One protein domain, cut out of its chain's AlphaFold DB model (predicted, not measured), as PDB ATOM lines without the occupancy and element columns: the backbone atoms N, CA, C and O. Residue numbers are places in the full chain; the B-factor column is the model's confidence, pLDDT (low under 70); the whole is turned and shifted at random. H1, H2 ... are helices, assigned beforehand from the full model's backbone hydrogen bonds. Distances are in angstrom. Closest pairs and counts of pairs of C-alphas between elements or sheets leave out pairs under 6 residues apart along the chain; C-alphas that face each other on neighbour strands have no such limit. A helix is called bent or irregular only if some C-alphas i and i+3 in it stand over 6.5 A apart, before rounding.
ATOM      1  N   GLU A 464     106.659  72.431  89.397       85.31
ATOM      2  CA  GLU A 464     106.784  73.070  88.089       85.31
ATOM      3  C   GLU A 464     106.463  74.575  88.143       85.31
ATOM      4  O   GLU A 464     106.969  75.332  87.316       85.31
ATOM      5  N   LEU A 465     105.693  75.050  89.137       87.81
ATOM      6  CA  LEU A 465     105.402  76.477  89.332       87.81
ATOM      7  C   LEU A 465     106.662  77.305  89.615       87.81
ATOM      8  O   LEU A 465     106.737  78.454  89.175       87.81
ATOM      9  N   TYR A 466     107.659  76.744  90.307       87.88
ATOM     10  CA  TYR A 466     108.912  77.454  90.579       87.88
ATOM     11  C   TYR A 466     109.709  77.687  89.303       87.88
ATOM     12  O   TYR A 466     110.187  78.793  89.052       87.88
ATOM     13  N   GLN A 467     109.826  76.640  88.487       85.81
ATOM     14  CA  GLN A 467     110.517  76.723  87.209       85.81
ATOM     15  C   GLN A 467     109.741  77.622  86.240       85.81
ATOM     16  O   GLN A 467     110.326  78.511  85.629       85.81
ATOM     17  N   ALA A 468     108.415  77.478  86.168       86.75
ATOM     18  CA  ALA A 468     107.545  78.308  85.341       86.75
ATOM     19  C   ALA A 468     107.641  79.802  85.683       86.75
ATOM     20  O   ALA A 468     107.572  80.648  84.789       86.75
ATOM     21  N   GLU A 469     107.810  80.153  86.959       86.69
ATOM     22  CA  GLU A 469     107.978  81.541  87.384       86.69
ATOM     23  C   GLU A 469     109.311  82.121  86.911       86.69
ATOM     24  O   GLU A 469     109.331  83.237  86.386       86.69
ATOM     25  N   ARG A 470     110.411  81.371  87.053       86.56
ATOM     26  CA  ARG A 470     111.730  81.805  86.573       86.56
ATOM     27  C   ARG A 470     111.766  81.904  85.051       86.56
ATOM     28  O   ARG A 470     112.181  82.936  84.529       86.56
ATOM     29  N   VAL A 471     111.179  80.936  84.345       86.75
ATOM     30  CA  VAL A 471     110.969  80.989  82.888       86.75
ATOM     31  C   VAL A 471     110.163  82.228  82.490       86.75
ATOM     32  O   VAL A 471     110.587  82.962  81.604       86.75
ATOM     33  N   ASN A 472     109.054  82.528  83.175       84.12
ATOM     34  CA  ASN A 472     108.239  83.718  82.903       84.12
ATOM     35  C   ASN A 472     108.984  85.037  83.189       84.12
ATOM     36  O   ASN A 472     108.743  86.038  82.511       84.12
ATOM     37  N   LYS A 473     109.862  85.086  84.200       83.31
ATOM     38  CA  LYS A 473     110.745  86.244  84.443       83.31
ATOM     39  C   LYS A 473     111.754  86.380  83.300       83.31
ATOM     40  O   LYS A 473     111.875  87.456  82.716       83.31
ATOM     41  N   ASN A 474     112.375  85.270  82.914       85.12
ATOM     42  CA  ASN A 474     113.332  85.178  81.817       85.12
ATOM     43  C   ASN A 474     112.693  85.330  80.430       85.12
ATOM     44  O   ASN A 474     113.425  85.495  79.463       85.12
ATOM     45  N   SER A 475     111.368  85.300  80.277       80.69
ATOM     46  CA  SER A 475     110.686  85.466  78.984       80.69
ATOM     47  C   SER A 475     110.193  86.896  78.725       80.69
ATOM     48  O   SER A 475     109.753  87.195  77.619       80.69
ATOM     49  N   LYS A 476     110.234  87.788  79.726       73.75
ATOM     50  CA  LYS A 476     109.699  89.166  79.658       73.75
ATOM     51  C   LYS A 476     110.675  90.216  79.093       73.75
ATOM     52  O   LYS A 476     110.324  91.391  79.045       73.75
ATOM     53  N   GLY A 477     111.890  89.824  78.702       66.81
ATOM     54  CA  GLY A 477     112.896  90.727  78.129       66.81
ATOM     55  C   GLY A 477     112.655  91.071  76.653       66.81
ATOM     56  O   GLY A 477     111.875  90.416  75.966       66.81
ATOM     57  N   ASN A 478     113.339  92.106  76.157       66.88
ATOM     58  CA  ASN A 478     113.299  92.484  74.743       66.88
ATOM     59  C   ASN A 478     114.375  91.721  73.950       66.88
ATOM     60  O   ASN A 478     115.556  92.043  74.044       66.88
ATOM     61  N   TYR A 479     113.970  90.713  73.174       75.00
ATOM     62  CA  TYR A 479     114.881  89.776  72.496       75.00
ATOM     63  C   TYR A 479     115.127  90.091  71.021       75.00
ATOM     64  O   TYR A 479     115.218  89.187  70.189       75.00
ATOM     65  N   THR A 480     115.280  91.373  70.683       63.03
ATOM     66  CA  THR A 480     115.545  91.825  69.303       63.03
ATOM     67  C   THR A 480     116.830  91.250  68.710       63.03
ATOM     68  O   THR A 480     116.926  91.113  67.496       63.03
ATOM     69  N   ASN A 481     117.800  90.880  69.553       64.69
ATOM     70  CA  ASN A 481     119.115  90.391  69.130       64.69
ATOM     71  C   ASN A 481     119.202  88.853  69.039       64.69
ATOM     72  O   ASN A 481     120.250  88.322  68.677       64.69
ATOM     73  N   VAL A 482     118.121  88.127  69.360       76.75
ATOM     74  CA  VAL A 482     118.080  86.656  69.334       76.75
ATOM     75  C   VAL A 482     117.579  86.156  67.974       76.75
ATOM     76  O   VAL A 482     116.413  86.336  67.605       76.75
ATOM     77  N   ASN A 483     118.454  85.473  67.230       72.69
ATOM     78  CA  ASN A 483     118.193  85.006  65.863       72.69
ATOM     79  C   ASN A 483     117.527  83.612  65.824       72.69
ATOM     80  O   ASN A 483     118.105  82.625  65.357       72.69
ATOM     81  N   ILE A 484     116.298  83.531  66.343       77.56
ATOM     82  CA  ILE A 484     115.393  82.385  66.137       77.56
ATOM     83  C   ILE A 484     114.438  82.726  64.988       77.56
ATOM     84  O   ILE A 484     113.667  83.691  65.101       77.56
ATOM     85  N   LYS A 485     114.493  81.930  63.915       75.19
ATOM     86  CA  LYS A 485     113.544  81.935  62.796       75.19
ATOM     87  C   LYS A 485     112.423  80.929  63.071       75.19
ATOM     88  O   LYS A 485     112.681  79.881  63.656       75.19
ATOM     89  N   ILE A 486     111.200  81.266  62.665       76.06
ATOM     90  CA  ILE A 486     110.050  80.355  62.742       76.06
ATOM     91  C   ILE A 486     110.278  79.227  61.714       76.06
ATOM     92  O   ILE A 486     110.686  79.544  60.594       76.06
ATOM     93  N   PRO A 487     110.068  77.945  62.063       74.06
ATOM     94  CA  PRO A 487     110.205  76.846  61.108       74.06
ATOM     95  C   PRO A 487     109.210  76.978  59.938       74.06
ATOM     96  O   PRO A 487     108.049  77.335  60.148       74.06
ATOM     97  N   GLU A 488     109.626  76.625  58.718       69.50
ATOM     98  CA  GLU A 488     108.777  76.590  57.513       69.50
ATOM     99  C   GLU A 488     108.650  75.154  56.976       69.50
ATOM    100  O   GLU A 488     109.616  74.390  56.991       69.50
ATOM    101  N   LYS A 489     107.457  74.779  56.490       68.00
ATOM    102  CA  LYS A 489     107.162  73.414  56.019       68.00
ATOM    103  C   LYS A 489     107.982  73.064  54.771       68.00
ATOM    104  O   LYS A 489     107.915  73.793  53.784       68.00
ATOM    105  N   GLY A 490     108.683  71.926  54.782       58.31
ATOM    106  CA  GLY A 490     109.442  71.422  53.630       58.31
ATOM    107  C   GLY A 490     110.813  72.077  53.404       58.31
ATOM    108  O   GLY A 490     111.410  71.891  52.344       58.31
ATOM    109  N   PHE A 491     111.331  72.841  54.372       53.31
ATOM    110  CA  PHE A 491     112.672  73.423  54.305       53.31
ATOM    111  C   PHE A 491     113.732  72.440  54.838       53.31
ATOM    112  O   PHE A 491     113.905  72.296  56.045       53.31
ATOM    113  N   ILE A 492     114.492  71.795  53.946       53.12
ATOM    114  CA  ILE A 492     115.584  70.878  54.320       53.12
ATOM    115  C   ILE A 492     116.854  71.698  54.581       53.12
ATOM    116  O   ILE A 492     117.582  72.061  53.657       53.12
ATOM    117  N   GLY A 493     117.119  72.018  55.847       58.06
ATOM    118  CA  GLY A 493     118.358  72.693  56.236       58.06
ATOM    119  C   GLY A 493     118.617  72.672  57.737       58.06
ATOM    120  O   GLY A 493     119.499  71.957  58.200       58.06
ATOM    121  N   TRP A 494     117.860  73.466  58.497       52.19
ATOM    122  CA  TRP A 494     118.096  73.706  59.934       52.19
ATOM    123  C   TRP A 494     117.004  73.129  60.850       52.19
ATOM    124  O   TRP A 494     117.134  73.211  62.068       52.19
ATOM    125  N   PHE A 495     115.944  72.579  60.255       53.94
ATOM    126  CA  PHE A 495     114.789  71.964  60.902       53.94
ATOM    127  C   PHE A 495     114.484  70.670  60.129       53.94
ATOM    128  O   PHE A 495     114.522  70.675  58.898       53.94
ATOM    129  N   ASP A 496     114.253  69.564  60.830       57.41
ATOM    130  CA  ASP A 496     113.570  68.395  60.274       57.41
ATOM    131  C   ASP A 496     112.065  68.724  60.127       57.41
ATOM    132  O   ASP A 496     111.574  69.671  60.748       57.41
ATOM    133  N   ASP A 497     111.309  67.980  59.305       58.44
ATOM    134  CA  ASP A 497     109.842  68.159  59.224       58.44
ATOM    135  C   ASP A 497     109.180  68.012  60.620       58.44
ATOM    136  O   ASP A 497     108.148  68.628  60.890       58.44
ATOM    137  N   GLU A 498     109.832  67.292  61.545       61.62
ATOM    138  CA  GLU A 498     109.435  67.143  62.953       61.62
ATOM    139  C   GLU A 498     109.460  68.473  63.736       61.62
ATOM    140  O   GLU A 498     108.500  68.787  64.441       61.62
ATOM    141  N   GLY A 499     110.497  69.308  63.593       69.25
ATOM    142  CA  GLY A 499     110.600  70.599  64.290       69.25
ATOM    143  C   GLY A 499     109.546  71.634  63.862       69.25
ATOM    144  O   GLY A 499     109.176  72.510  64.651       69.25
ATOM    145  N   TYR A 500     109.021  71.531  62.635       77.00
ATOM    146  CA  TYR A 500     107.887  72.343  62.165       77.00
ATOM    147  C   TYR A 500     106.565  71.922  62.818       77.00
ATOM    148  O   TYR A 500     105.773  72.782  63.226       77.00
ATOM    149  N   ASP A 501     106.326  70.619  62.942       79.62
ATOM    150  CA  ASP A 501     105.114  70.086  63.563       79.62
ATOM    151  C   ASP A 501     105.093  70.371  65.075       79.62
ATOM    152  O   ASP A 501     104.086  70.845  65.605       79.62
ATOM    153  N   GLU A 502     106.231  70.225  65.760       83.50
ATOM    154  CA  GLU A 502     106.370  70.538  67.189       83.50
ATOM    155  C   GLU A 502     106.122  72.014  67.510       83.50
ATOM    156  O   GLU A 502     105.426  72.338  68.476       83.50
ATOM    157  N   TRP A 503     106.647  72.928  66.687       85.38
ATOM    158  CA  TRP A 503     106.367  74.358  66.827       85.38
ATOM    159  C   TRP A 503     104.874  74.654  66.640       85.38
ATOM    160  O   TRP A 503     104.273  75.401  67.420       85.38
ATOM    161  N   ASN A 504     104.254  74.058  65.617       83.81
ATOM    162  CA  ASN A 504     102.836  74.253  65.328       83.81
ATOM    163  C   ASN A 504     101.909  73.692  66.402       83.81
ATOM    164  O   ASN A 504     100.823  74.239  66.599       83.81
ATOM    165  N   ASP A 505     102.308  72.627  67.082       85.00
ATOM    166  CA  ASP A 505     101.538  72.081  68.189       85.00
ATOM    167  C   ASP A 505     101.704  72.913  69.456       85.00
ATOM    168  O   ASP A 505     100.701  73.297  70.059       85.00
ATOM    169  N   LEU A 506     102.933  73.300  69.806       85.38
ATOM    170  CA  LEU A 506     103.191  74.100  71.002       85.38
ATOM    171  C   LEU A 506     102.591  75.506  70.924       85.38
ATOM    172  O   LEU A 506     102.108  76.016  71.932       85.38
ATOM    173  N   ARG A 507     102.566  76.156  69.754       85.62
ATOM    174  CA  ARG A 507     102.033  77.530  69.648       85.62
ATOM    175  C   ARG A 507     100.541  77.606  69.990       85.62
ATOM    176  O   ARG A 507     100.103  78.599  70.573       85.62
ATOM    177  N   LYS A 508      99.775  76.540  69.713       85.69
ATOM    178  CA  LYS A 508      98.338  76.444  70.038       85.69
ATOM    179  C   LYS A 508      98.083  76.563  71.541       85.69
ATOM    180  O   LYS A 508      97.024  77.040  71.941       85.69
ATOM    181  N   ASP A 509      99.060  76.192  72.372       82.88
ATOM    182  CA  ASP A 509      98.963  76.333  73.820       82.88
ATOM    183  C   ASP A 509      99.095  77.784  74.299       82.88
ATOM    184  O   ASP A 509      98.694  78.070  75.425       82.88
ATOM    185  N   PHE A 510      99.613  78.713  73.493       81.94
ATOM    186  CA  PHE A 510      99.829  80.103  73.910       81.94
ATOM    187  C   PHE A 510      98.731  81.061  73.444       81.94
ATOM    188  O   PHE A 510      98.361  81.959  74.203       81.94
ATOM    189  N   SER A 511      98.218  80.904  72.219       81.12
ATOM    190  CA  SER A 511      97.124  81.728  71.682       81.12
ATOM    191  C   SER A 511      96.462  81.081  70.463       81.12
ATOM    192  O   SER A 511      97.089  80.315  69.736       81.12
ATOM    193  N   ALA A 512      95.200  81.443  70.212       81.31
ATOM    194  CA  ALA A 512      94.503  81.124  68.967       81.31
ATOM    195  C   ALA A 512      94.922  82.040  67.798       81.31
ATOM    196  O   ALA A 512      94.751  81.658  66.643       81.31
ATOM    197  N   ASP A 513      95.470  83.230  68.085       84.62
ATOM    198  CA  ASP A 513      96.062  84.124  67.080       84.62
ATOM    199  C   ASP A 513      97.458  83.606  66.691       84.62
ATOM    200  O   ASP A 513      98.352  83.628  67.543       84.62
ATOM    201  N   PRO A 514      97.672  83.179  65.429       80.06
ATOM    202  CA  PRO A 514      98.941  82.636  64.955       80.06
ATOM    203  C   PRO A 514     100.154  83.530  65.224       80.06
ATOM    204  O   PRO A 514     101.177  83.037  65.692       80.06
ATOM    205  N   VAL A 515     100.037  84.836  64.970       79.81
ATOM    206  CA  VAL A 515     101.172  85.770  65.028       79.81
ATOM    207  C   VAL A 515     101.564  86.027  66.480       79.81
ATOM    208  O   VAL A 515     102.745  86.030  66.836       79.81
ATOM    209  N   TYR A 516     100.565  86.201  67.344       82.06
ATOM    210  CA  TYR A 516     100.794  86.368  68.774       82.06
ATOM    211  C   TYR A 516     101.281  85.066  69.431       82.06
ATOM    212  O   TYR A 516     102.174  85.109  70.277       82.06
ATOM    213  N   ALA A 517     100.745  83.912  69.021       83.69
ATOM    214  CA  ALA A 517     101.161  82.595  69.498       83.69
ATOM    215  C   ALA A 517     102.644  82.324  69.211       83.69
ATOM    216  O   ALA A 517     103.374  81.933  70.121       83.69
ATOM    217  N   ASP A 518     103.103  82.603  67.987       82.69
ATOM    218  CA  ASP A 518     104.502  82.420  67.588       82.69
ATOM    219  C   ASP A 518     105.446  83.321  68.395       82.69
ATOM    220  O   ASP A 518     106.499  82.879  68.860       82.69
ATOM    221  N   ALA A 519     105.055  84.577  68.630       82.62
ATOM    222  CA  ALA A 519     105.836  85.507  69.442       82.62
ATOM    223  C   ALA A 519     105.919  85.073  70.919       82.62
ATOM    224  O   ALA A 519     106.988  85.149  71.532       82.62
ATOM    225  N   GLN A 520     104.808  84.600  71.498       85.06
ATOM    226  CA  GLN A 520     104.779  84.101  72.876       85.06
ATOM    227  C   GLN A 520     105.589  82.810  73.027       85.06
ATOM    228  O   GLN A 520     106.387  82.721  73.960       85.06
ATOM    229  N   LEU A 521     105.446  81.856  72.100       87.56
ATOM    230  CA  LEU A 521     106.216  80.613  72.095       87.56
ATOM    231  C   LEU A 521     107.716  80.901  71.957       87.56
ATOM    232  O   LEU A 521     108.515  80.377  72.733       87.56
ATOM    233  N   LYS A 522     108.106  81.804  71.046       86.62
ATOM    234  CA  LYS A 522     109.500  82.245  70.892       86.62
ATOM    235  C   LYS A 522     110.067  82.796  72.202       86.62
ATOM    236  O   LYS A 522     111.118  82.345  72.654       86.62
ATOM    237  N   ASN A 523     109.377  83.747  72.830       86.06
ATOM    238  CA  ASN A 523     109.827  84.353  74.087       86.06
ATOM    239  C   ASN A 523     109.865  83.345  75.239       86.06
ATOM    240  O   ASN A 523     110.758  83.403  76.085       86.06
ATOM    241  N   TYR A 524     108.915  82.412  75.262       87.94
ATOM    242  CA  TYR A 524     108.866  81.346  76.249       87.94
ATOM    243  C   TYR A 524     110.077  80.419  76.138       87.94
ATOM    244  O   TYR A 524     110.757  80.181  77.132       87.94
ATOM    245  N   ILE A 525     110.407  79.974  74.926       87.62
ATOM    246  CA  ILE A 525     111.553  79.094  74.674       87.62
ATOM    247  C   ILE A 525     112.868  79.784  75.027       87.62
ATOM    248  O   ILE A 525     113.712  79.182  75.683       87.62
ATOM    249  N   ILE A 526     113.009  81.073  74.697       87.12
ATOM    250  CA  ILE A 526     114.143  81.887  75.157       87.12
ATOM    251  C   ILE A 526     114.221  81.889  76.691       87.12
ATOM    252  O   ILE A 526     115.305  81.724  77.250       87.12
ATOM    253  N   GLY A 527     113.083  82.036  77.377       86.88
ATOM    254  CA  GLY A 527     113.004  81.972  78.836       86.88
ATOM    255  C   GLY A 527     113.458  80.627  79.414       86.88
ATOM    256  O   GLY A 527     114.208  80.613  80.388       86.88
ATOM    257  N   VAL A 528     113.062  79.511  78.790       88.69
ATOM    258  CA  VAL A 528     113.471  78.147  79.181       88.69
ATOM    259  C   VAL A 528     114.965  77.922  78.943       88.69
ATOM    260  O   VAL A 528     115.654  77.396  79.810       88.69
ATOM    261  N   MET A 529     115.499  78.359  77.803       88.44
ATOM    262  CA  MET A 529     116.928  78.225  77.501       88.44
ATOM    263  C   MET A 529     117.794  79.050  78.460       88.44
ATOM    264  O   MET A 529     118.837  78.586  78.914       88.44
ATOM    265  N   LYS A 530     117.363  80.267  78.807       87.94
ATOM    266  CA  LYS A 530     118.059  81.104  79.795       87.94
ATOM    267  C   LYS A 530     118.068  80.492  81.188       87.94
ATOM    268  O   LYS A 530     119.072  80.598  81.882       87.94
ATOM    269  N   GLU A 531     116.965  79.859  81.576       86.06
ATOM    270  CA  GLU A 531     116.873  79.127  82.838       86.06
ATOM    271  C   GLU A 531     117.872  77.962  82.892       86.06
ATOM    272  O   GLU A 531     118.540  77.769  83.903       86.06
ATOM    273  N   ASP A 532     118.063  77.261  81.774       85.69
ATOM    274  CA  ASP A 532     119.085  76.218  81.626       85.69
ATOM    275  C   ASP A 532     120.523  76.791  81.463       85.69
ATOM    276  O   ASP A 532     121.473  76.040  81.240       85.69
ATOM    277  N   GLY A 533     120.712  78.115  81.582       83.94
ATOM    278  CA  GLY A 533     122.020  78.782  81.629       83.94
ATOM    279  C   GLY A 533     122.529  79.377  80.308       83.94
ATOM    280  O   GLY A 533     123.666  79.857  80.258       83.94
ATOM    281  N   TYR A 534     121.725  79.386  79.239       86.56
ATOM    282  CA  TYR A 534     122.133  79.968  77.955       86.56
ATOM    283  C   TYR A 534     122.146  81.502  77.996       86.56
ATOM    284  O   TYR A 534     121.188  82.153  78.416       86.56
ATOM    285  N   LYS A 535     123.216  82.104  77.465       84.94
ATOM    286  CA  LYS A 535     123.279  83.549  77.193       84.94
ATOM    287  C   LYS A 535     122.567  83.866  75.879       84.94
ATOM    288  O   LYS A 535     122.582  83.056  74.961       84.94
ATOM    289  N   GLU A 536     122.027  85.076  75.736       82.19
ATOM    290  CA  GLU A 536     121.289  85.492  74.525       82.19
ATOM    291  C   GLU A 536     122.068  85.286  73.218       82.19
ATOM    292  O   GLU A 536     121.490  84.855  72.227       82.19
ATOM    293  N   SER A 537     123.386  85.512  73.225       79.88
ATOM    294  CA  SER A 537     124.258  85.303  72.060       79.88
ATOM    295  C   SER A 537     124.399  83.837  71.630       79.88
ATOM    296  O   SER A 537     124.823  83.564  70.510       79.88
ATOM    297  N   GLN A 538     124.063  82.892  72.509       83.25
ATOM    298  CA  GLN A 538     124.118  81.450  72.258       83.25
ATOM    299  C   GLN A 538     122.770  80.901  71.774       83.25
ATOM    300  O   GLN A 538     122.683  79.746  71.353       83.25
ATOM    301  N   ILE A 539     121.714  81.715  71.830       85.88
ATOM    302  CA  ILE A 539     120.360  81.317  71.465       85.88
ATOM    303  C   ILE A 539     120.136  81.621  69.979       85.88
ATOM    304  O   ILE A 539     120.130  82.774  69.547       85.88
ATOM    305  N   ASN A 540     119.944  80.573  69.184       83.50
ATOM    306  CA  ASN A 540     119.639  80.654  67.762       83.50
ATOM    307  C   ASN A 540     118.749  79.477  67.340       83.50
ATOM    308  O   ASN A 540     118.444  78.592  68.137       83.50
ATOM    309  N   SER A 541     118.334  79.474  66.075       80.62
ATOM    310  CA  SER A 541     117.427  78.456  65.523       80.62
ATOM    311  C   SER A 541     117.924  77.012  65.720       80.62
ATOM    312  O   SER A 541     117.115  76.134  65.997       80.62
ATOM    313  N   THR A 542     119.239  76.766  65.657       78.38
ATOM    314  CA  THR A 542     119.836  75.433  65.851       78.38
ATOM    315  C   THR A 542     119.865  75.026  67.323       78.38
ATOM    316  O   THR A 542     119.484  73.910  67.660       78.38
ATOM    317  N   THR A 543     120.291  75.920  68.222       82.56
ATOM    318  CA  THR A 543     120.379  75.613  69.665       82.56
ATOM    319  C   THR A 543     119.011  75.500  70.334       82.56
ATOM    320  O   THR A 543     118.886  74.892  71.393       82.56
ATOM    321  N   MET A 544     117.979  76.042  69.694       85.38
ATOM    322  CA  MET A 544     116.592  76.000  70.132       85.38
ATOM    323  C   MET A 544     115.858  74.696  69.751       85.38
ATOM    324  O   MET A 544     114.919  74.314  70.448       85.38
ATOM    325  N   GLN A 545     116.305  73.960  68.723       80.12
ATOM    326  CA  GLN A 545     115.658  72.711  68.276       80.12
ATOM    327  C   GLN A 545     115.408  71.677  69.390       80.12
ATOM    328  O   GLN A 545     114.272  71.223  69.534       80.12
ATOM    329  N   PRO A 546     116.388  71.341  70.250       83.31
ATOM    330  CA  PRO A 546     116.161  70.381  71.331       83.31
ATOM    331  C   PRO A 546     115.107  70.844  72.348       83.31
ATOM    332  O   PRO A 546     114.495  70.020  73.025       83.31
ATOM    333  N   TYR A 547     114.879  72.156  72.461       86.31
ATOM    334  CA  TYR A 547     113.906  72.739  73.381       86.31
ATOM    335  C   TYR A 547     112.467  72.647  72.862       86.31
ATOM    336  O   TYR A 547     111.559  72.548  73.684       86.31
ATOM    337  N   LEU A 548     112.249  72.605  71.542       83.38
ATOM    338  CA  LEU A 548     110.939  72.257  70.968       83.38
ATOM    339  C   LEU A 548     110.563  70.818  71.324       83.38
ATOM    340  O   LEU A 548     109.520  70.597  71.943       83.38
ATOM    341  N   LYS A 549     111.491  69.882  71.077       83.12
ATOM    342  CA  LYS A 549     111.358  68.465  71.446       83.12
ATOM    343  C   LYS A 549     111.078  68.311  72.944       83.12
ATOM    344  O   LYS A 549     110.111  67.663  73.335       83.12
ATOM    345  N   LYS A 550     111.866  68.985  73.795       85.56
ATOM    346  CA  LYS A 550     111.701  68.989  75.264       85.56
ATOM    347  C   LYS A 550     110.332  69.523  75.691       85.56
ATOM    348  O   LYS A 550     109.689  68.914  76.545       85.56
ATOM    349  N   LEU A 551     109.865  70.629  75.114       86.69
ATOM    350  CA  LEU A 551     108.595  71.245  75.503       86.69
ATOM    351  C   LEU A 551     107.360  70.459  75.049       86.69
ATOM    352  O   LEU A 551     106.324  70.555  75.702       86.69
ATOM    353  N   ASN A 552     107.462  69.663  73.982       83.12
ATOM    354  CA  ASN A 552     106.346  68.843  73.501       83.12
ATOM    355  C   ASN A 552     106.143  67.539  74.306       83.12
ATOM    356  O   ASN A 552     105.118  66.867  74.154       83.12
ATOM    357  N   THR A 553     107.081  67.198  75.199       87.00
ATOM    358  CA  THR A 553     106.915  66.107  76.175       87.00
ATOM    359  C   THR A 553     105.856  66.435  77.233       87.00
ATOM    360  O   THR A 553     105.494  67.594  77.443       87.00
ATOM    361  N   ASP A 554     105.392  65.418  77.964       83.75
ATOM    362  CA  ASP A 554     104.457  65.602  79.083       83.75
ATOM    363  C   ASP A 554     105.002  66.557  80.160       83.75
ATOM    364  O   ASP A 554     104.247  67.347  80.727       83.75
ATOM    365  N   GLU A 555     106.309  66.516  80.435       83.19
ATOM    366  CA  GLU A 555     106.977  67.411  81.388       83.19
ATOM    367  C   GLU A 555     107.003  68.859  80.876       83.19
ATOM    368  O   GLU A 555     106.642  69.793  81.594       83.19
ATOM    369  N   GLY A 556     107.326  69.041  79.595       83.44
ATOM    370  CA  GLY A 556     107.276  70.337  78.922       83.44
ATOM    371  C   GLY A 556     105.881  70.968  78.913       83.44
ATOM    372  O   GLY A 556     105.719  72.144  79.249       83.44
ATOM    373  N   LYS A 557     104.844  70.171  78.633       85.50
ATOM    374  CA  LYS A 557     103.440  70.614  78.668       85.50
ATOM    375  C   LYS A 557     102.974  70.978  80.077       85.50
ATOM    376  O   LYS A 557     102.213  71.936  80.243       85.50
ATOM    377  N   ARG A 558     103.447  70.273  81.113       85.31
ATOM    378  CA  ARG A 558     103.199  70.657  82.517       85.31
ATOM    379  C   ARG A 558     103.818  72.009  82.849       85.31
ATOM    380  O   ARG A 558     103.137  72.831  83.457       85.31
ATOM    381  N   LEU A 559     105.043  72.271  82.396       85.56
ATOM    382  CA  LEU A 559     105.710  73.559  82.593       85.56
ATOM    383  C   LEU A 559     104.960  74.711  81.896       85.56
ATOM    384  O   LEU A 559     104.750  75.768  82.494       85.56
ATOM    385  N   ILE A 560     104.474  74.490  80.670       84.75
ATOM    386  CA  ILE A 560     103.647  75.463  79.932       84.75
ATOM    387  C   ILE A 560     102.338  75.745  80.680       84.75
ATOM    388  O   ILE A 560     101.952  76.905  80.855       84.75
ATOM    389  N   ASN A 561     101.665  74.707  81.178       85.00
ATOM    390  CA  ASN A 561     100.435  74.861  81.954       85.00
ATOM    391  C   ASN A 561     100.673  75.565  83.299       85.00
ATOM    392  O   ASN A 561      99.893  76.444  83.666       85.00
ATOM    393  N   ALA A 562     101.773  75.273  83.994       85.56
ATOM    394  CA  ALA A 562     102.181  75.992  85.198       85.56
ATOM    395  C   ALA A 562     102.380  77.495  84.914       85.56
ATOM    396  O   ALA A 562     101.887  78.342  85.657       85.56
ATOM    397  N   SER A 563     102.989  77.857  83.779       83.50
ATOM    398  CA  SER A 563     103.127  79.258  83.359       83.50
ATOM    399  C   SER A 563     101.792  79.955  83.076       83.50
ATOM    400  O   SER A 563     101.699  81.167  83.294       83.50
ATOM    401  N   LYS A 564     100.760  79.223  82.632       81.56
ATOM    402  CA  LYS A 564      99.383  79.739  82.498       81.56
ATOM    403  C   LYS A 564      98.735  79.963  83.861       81.56
ATOM    404  O   LYS A 564      98.143  81.015  84.078       81.56
ATOM    405  N   VAL A 565      98.908  79.028  84.796       81.94
ATOM    406  CA  VAL A 565      98.404  79.142  86.177       81.94
ATOM    407  C   VAL A 565      98.959  80.389  86.868       81.94
ATOM    408  O   VAL A 565      98.208  81.120  87.506       81.94
ATOM    409  N   LEU A 566     100.234  80.724  86.647       80.94
ATOM    410  CA  LEU A 566     100.829  81.964  87.166       80.94
ATOM    411  C   LEU A 566     100.166  83.249  86.643       80.94
ATOM    412  O   LEU A 566     100.310  84.295  87.274       80.94
ATOM    413  N   LYS A 567      99.468  83.194  85.501       71.06
ATOM    414  CA  LYS A 567      98.692  84.310  84.936       71.06
ATOM    415  C   LYS A 567      97.209  84.269  85.334       71.06
ATOM    416  O   LYS A 567      96.541  85.284  85.190       71.06
ATOM    417  N   GLY A 568      96.707  83.112  85.779       61.97
ATOM    418  CA  GLY A 568      95.279  82.824  85.948       61.97
ATOM    419  C   GLY A 568      94.837  82.427  87.357       61.97
ATOM    420  O   GLY A 568      93.680  82.055  87.516       61.97
ATOM    421  N   GLY A 569      95.713  82.482  88.366       59.00
ATOM    422  CA  GLY A 569      95.271  82.500  89.764       59.00
ATOM    423  C   GLY A 569      95.326  81.177  90.533       59.00
ATOM    424  O   GLY A 569      95.841  81.122  91.653       59.00
ATOM    425  N   LYS A 570      94.867  80.070  89.930       58.75
ATOM    426  CA  LYS A 570      94.841  78.747  90.589       58.75
ATOM    427  C   LYS A 570      95.150  77.584  89.643       58.75
ATOM    428  O   LYS A 570      94.711  77.604  88.490       58.75
ATOM    429  N   PRO A 571      95.867  76.541  90.106       57.38
ATOM    430  CA  PRO A 571      95.986  75.302  89.351       57.38
ATOM    431  C   PRO A 571      94.619  74.612  89.269       57.38
ATOM    432  O   PRO A 571      93.962  74.386  90.283       57.38
TER     433      PRO A 571
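Overview. This is residues 464 to 571 of the 592 residues of an uncharacterized protein of Fusobacterium nucleatum subsp. animalis (UniProt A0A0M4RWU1). Two crossed pairs of helices, H1 with H5 and H2 with H4, are bridged by the longest helix, H3, which lies nearest to the middle and touches H1, H2 and H4. From the end of H1 a long link with no named element runs past H3 to the far end of the domain before H2 begins, and the loop round Ile 492 makes one end of the longest axis. The printed part has 108 residues with five named helices, H1 to H5 in order along the chain, and no named strand; the class is all helix, the helices mostly crossed. The whole is compact, with a radius of gyration of the C-alphas of 13.2 A, yet only just elongated in outline, spanning 42 by 28 by 23 A.

Along the chain. Find C-alpha 464 at (106.784, 73.070, 88.089); from there H1 runs through residues 464 to 474, 15.1 A long. After residues 475 to 496 look for H2, residues 497 to 508, 17.8 A. H3 begins at C-alpha 514, at (98.941, 82.636, 64.955), and runs 25.6 A to residue 531. H4, residues 541 to 552, is 16.7 A long; it is irregular, but only just, with C-alphas 543 and 546 6.9 A apart, and its line is a rough one. H5, residues 554 to 568, is 20.7 A long and ends at C-alpha 568, at (95.279, 82.824, 85.948).

Arrangement. Begin with the hub, H3 and H4, each touching three helices. H3 touches H1 with residues 524 to 531 alone, about perpendicular at 77 degrees; the closest C-alphas, of Asn 474 and Gly 527, are 4.4 A apart. Residues 514 to 521 of H3 touch residues 506 to 508 of H2, also about perpendicular at 77 degrees, closest at the C-alphas of Arg 507 and Ala 517, 5.1 A. Residues 525 to 529 of H3 touch residues 544 to 548 of H4 at 84 degrees, about perpendicular, closest at the C-alphas of Ile 525 and Tyr 547, 6.9 A. H2 and H4 touch at a steep tilt of 60 degrees, the same way; their closest C-alphas, of Glu 502 and Leu 548, are 6.2 A apart. H1 and H5 touch, only just about perpendicular at 70.1 degrees, closest at the C-alphas of Ala 468 and Ser 563, 4.9 A. H4 and H5 touch only at the corner, with the C-alphas of Lys 550 and Gly 556 closest at 5.9 A. H3 and H5 are near each other; H1 is apart from H2 and H4, and H2 is only just apart from H5, closest 8.4 A. Along the backbone, each O i to N i+4 pair is within hydrogen-bond range in H1 and H3, against 7 of 8 in H2, 5 of 8 in H4 and 10 of 11 in H5.

Size, cuts and confidence. The two C-alphas farthest apart, of Ile 492 and Lys 570, are 42.5 A apart. The printed part has no cut. The link from H1 to H2 is long, with 22 residues; H3 to H4 is a short link, and H2 to H3 and H4 to H5 are tight. The mean pLDDT of the printed part is 79.1; look for values under 70 at residues 477 to 478, 480 to 481, 488 to 499 and 568 to 571.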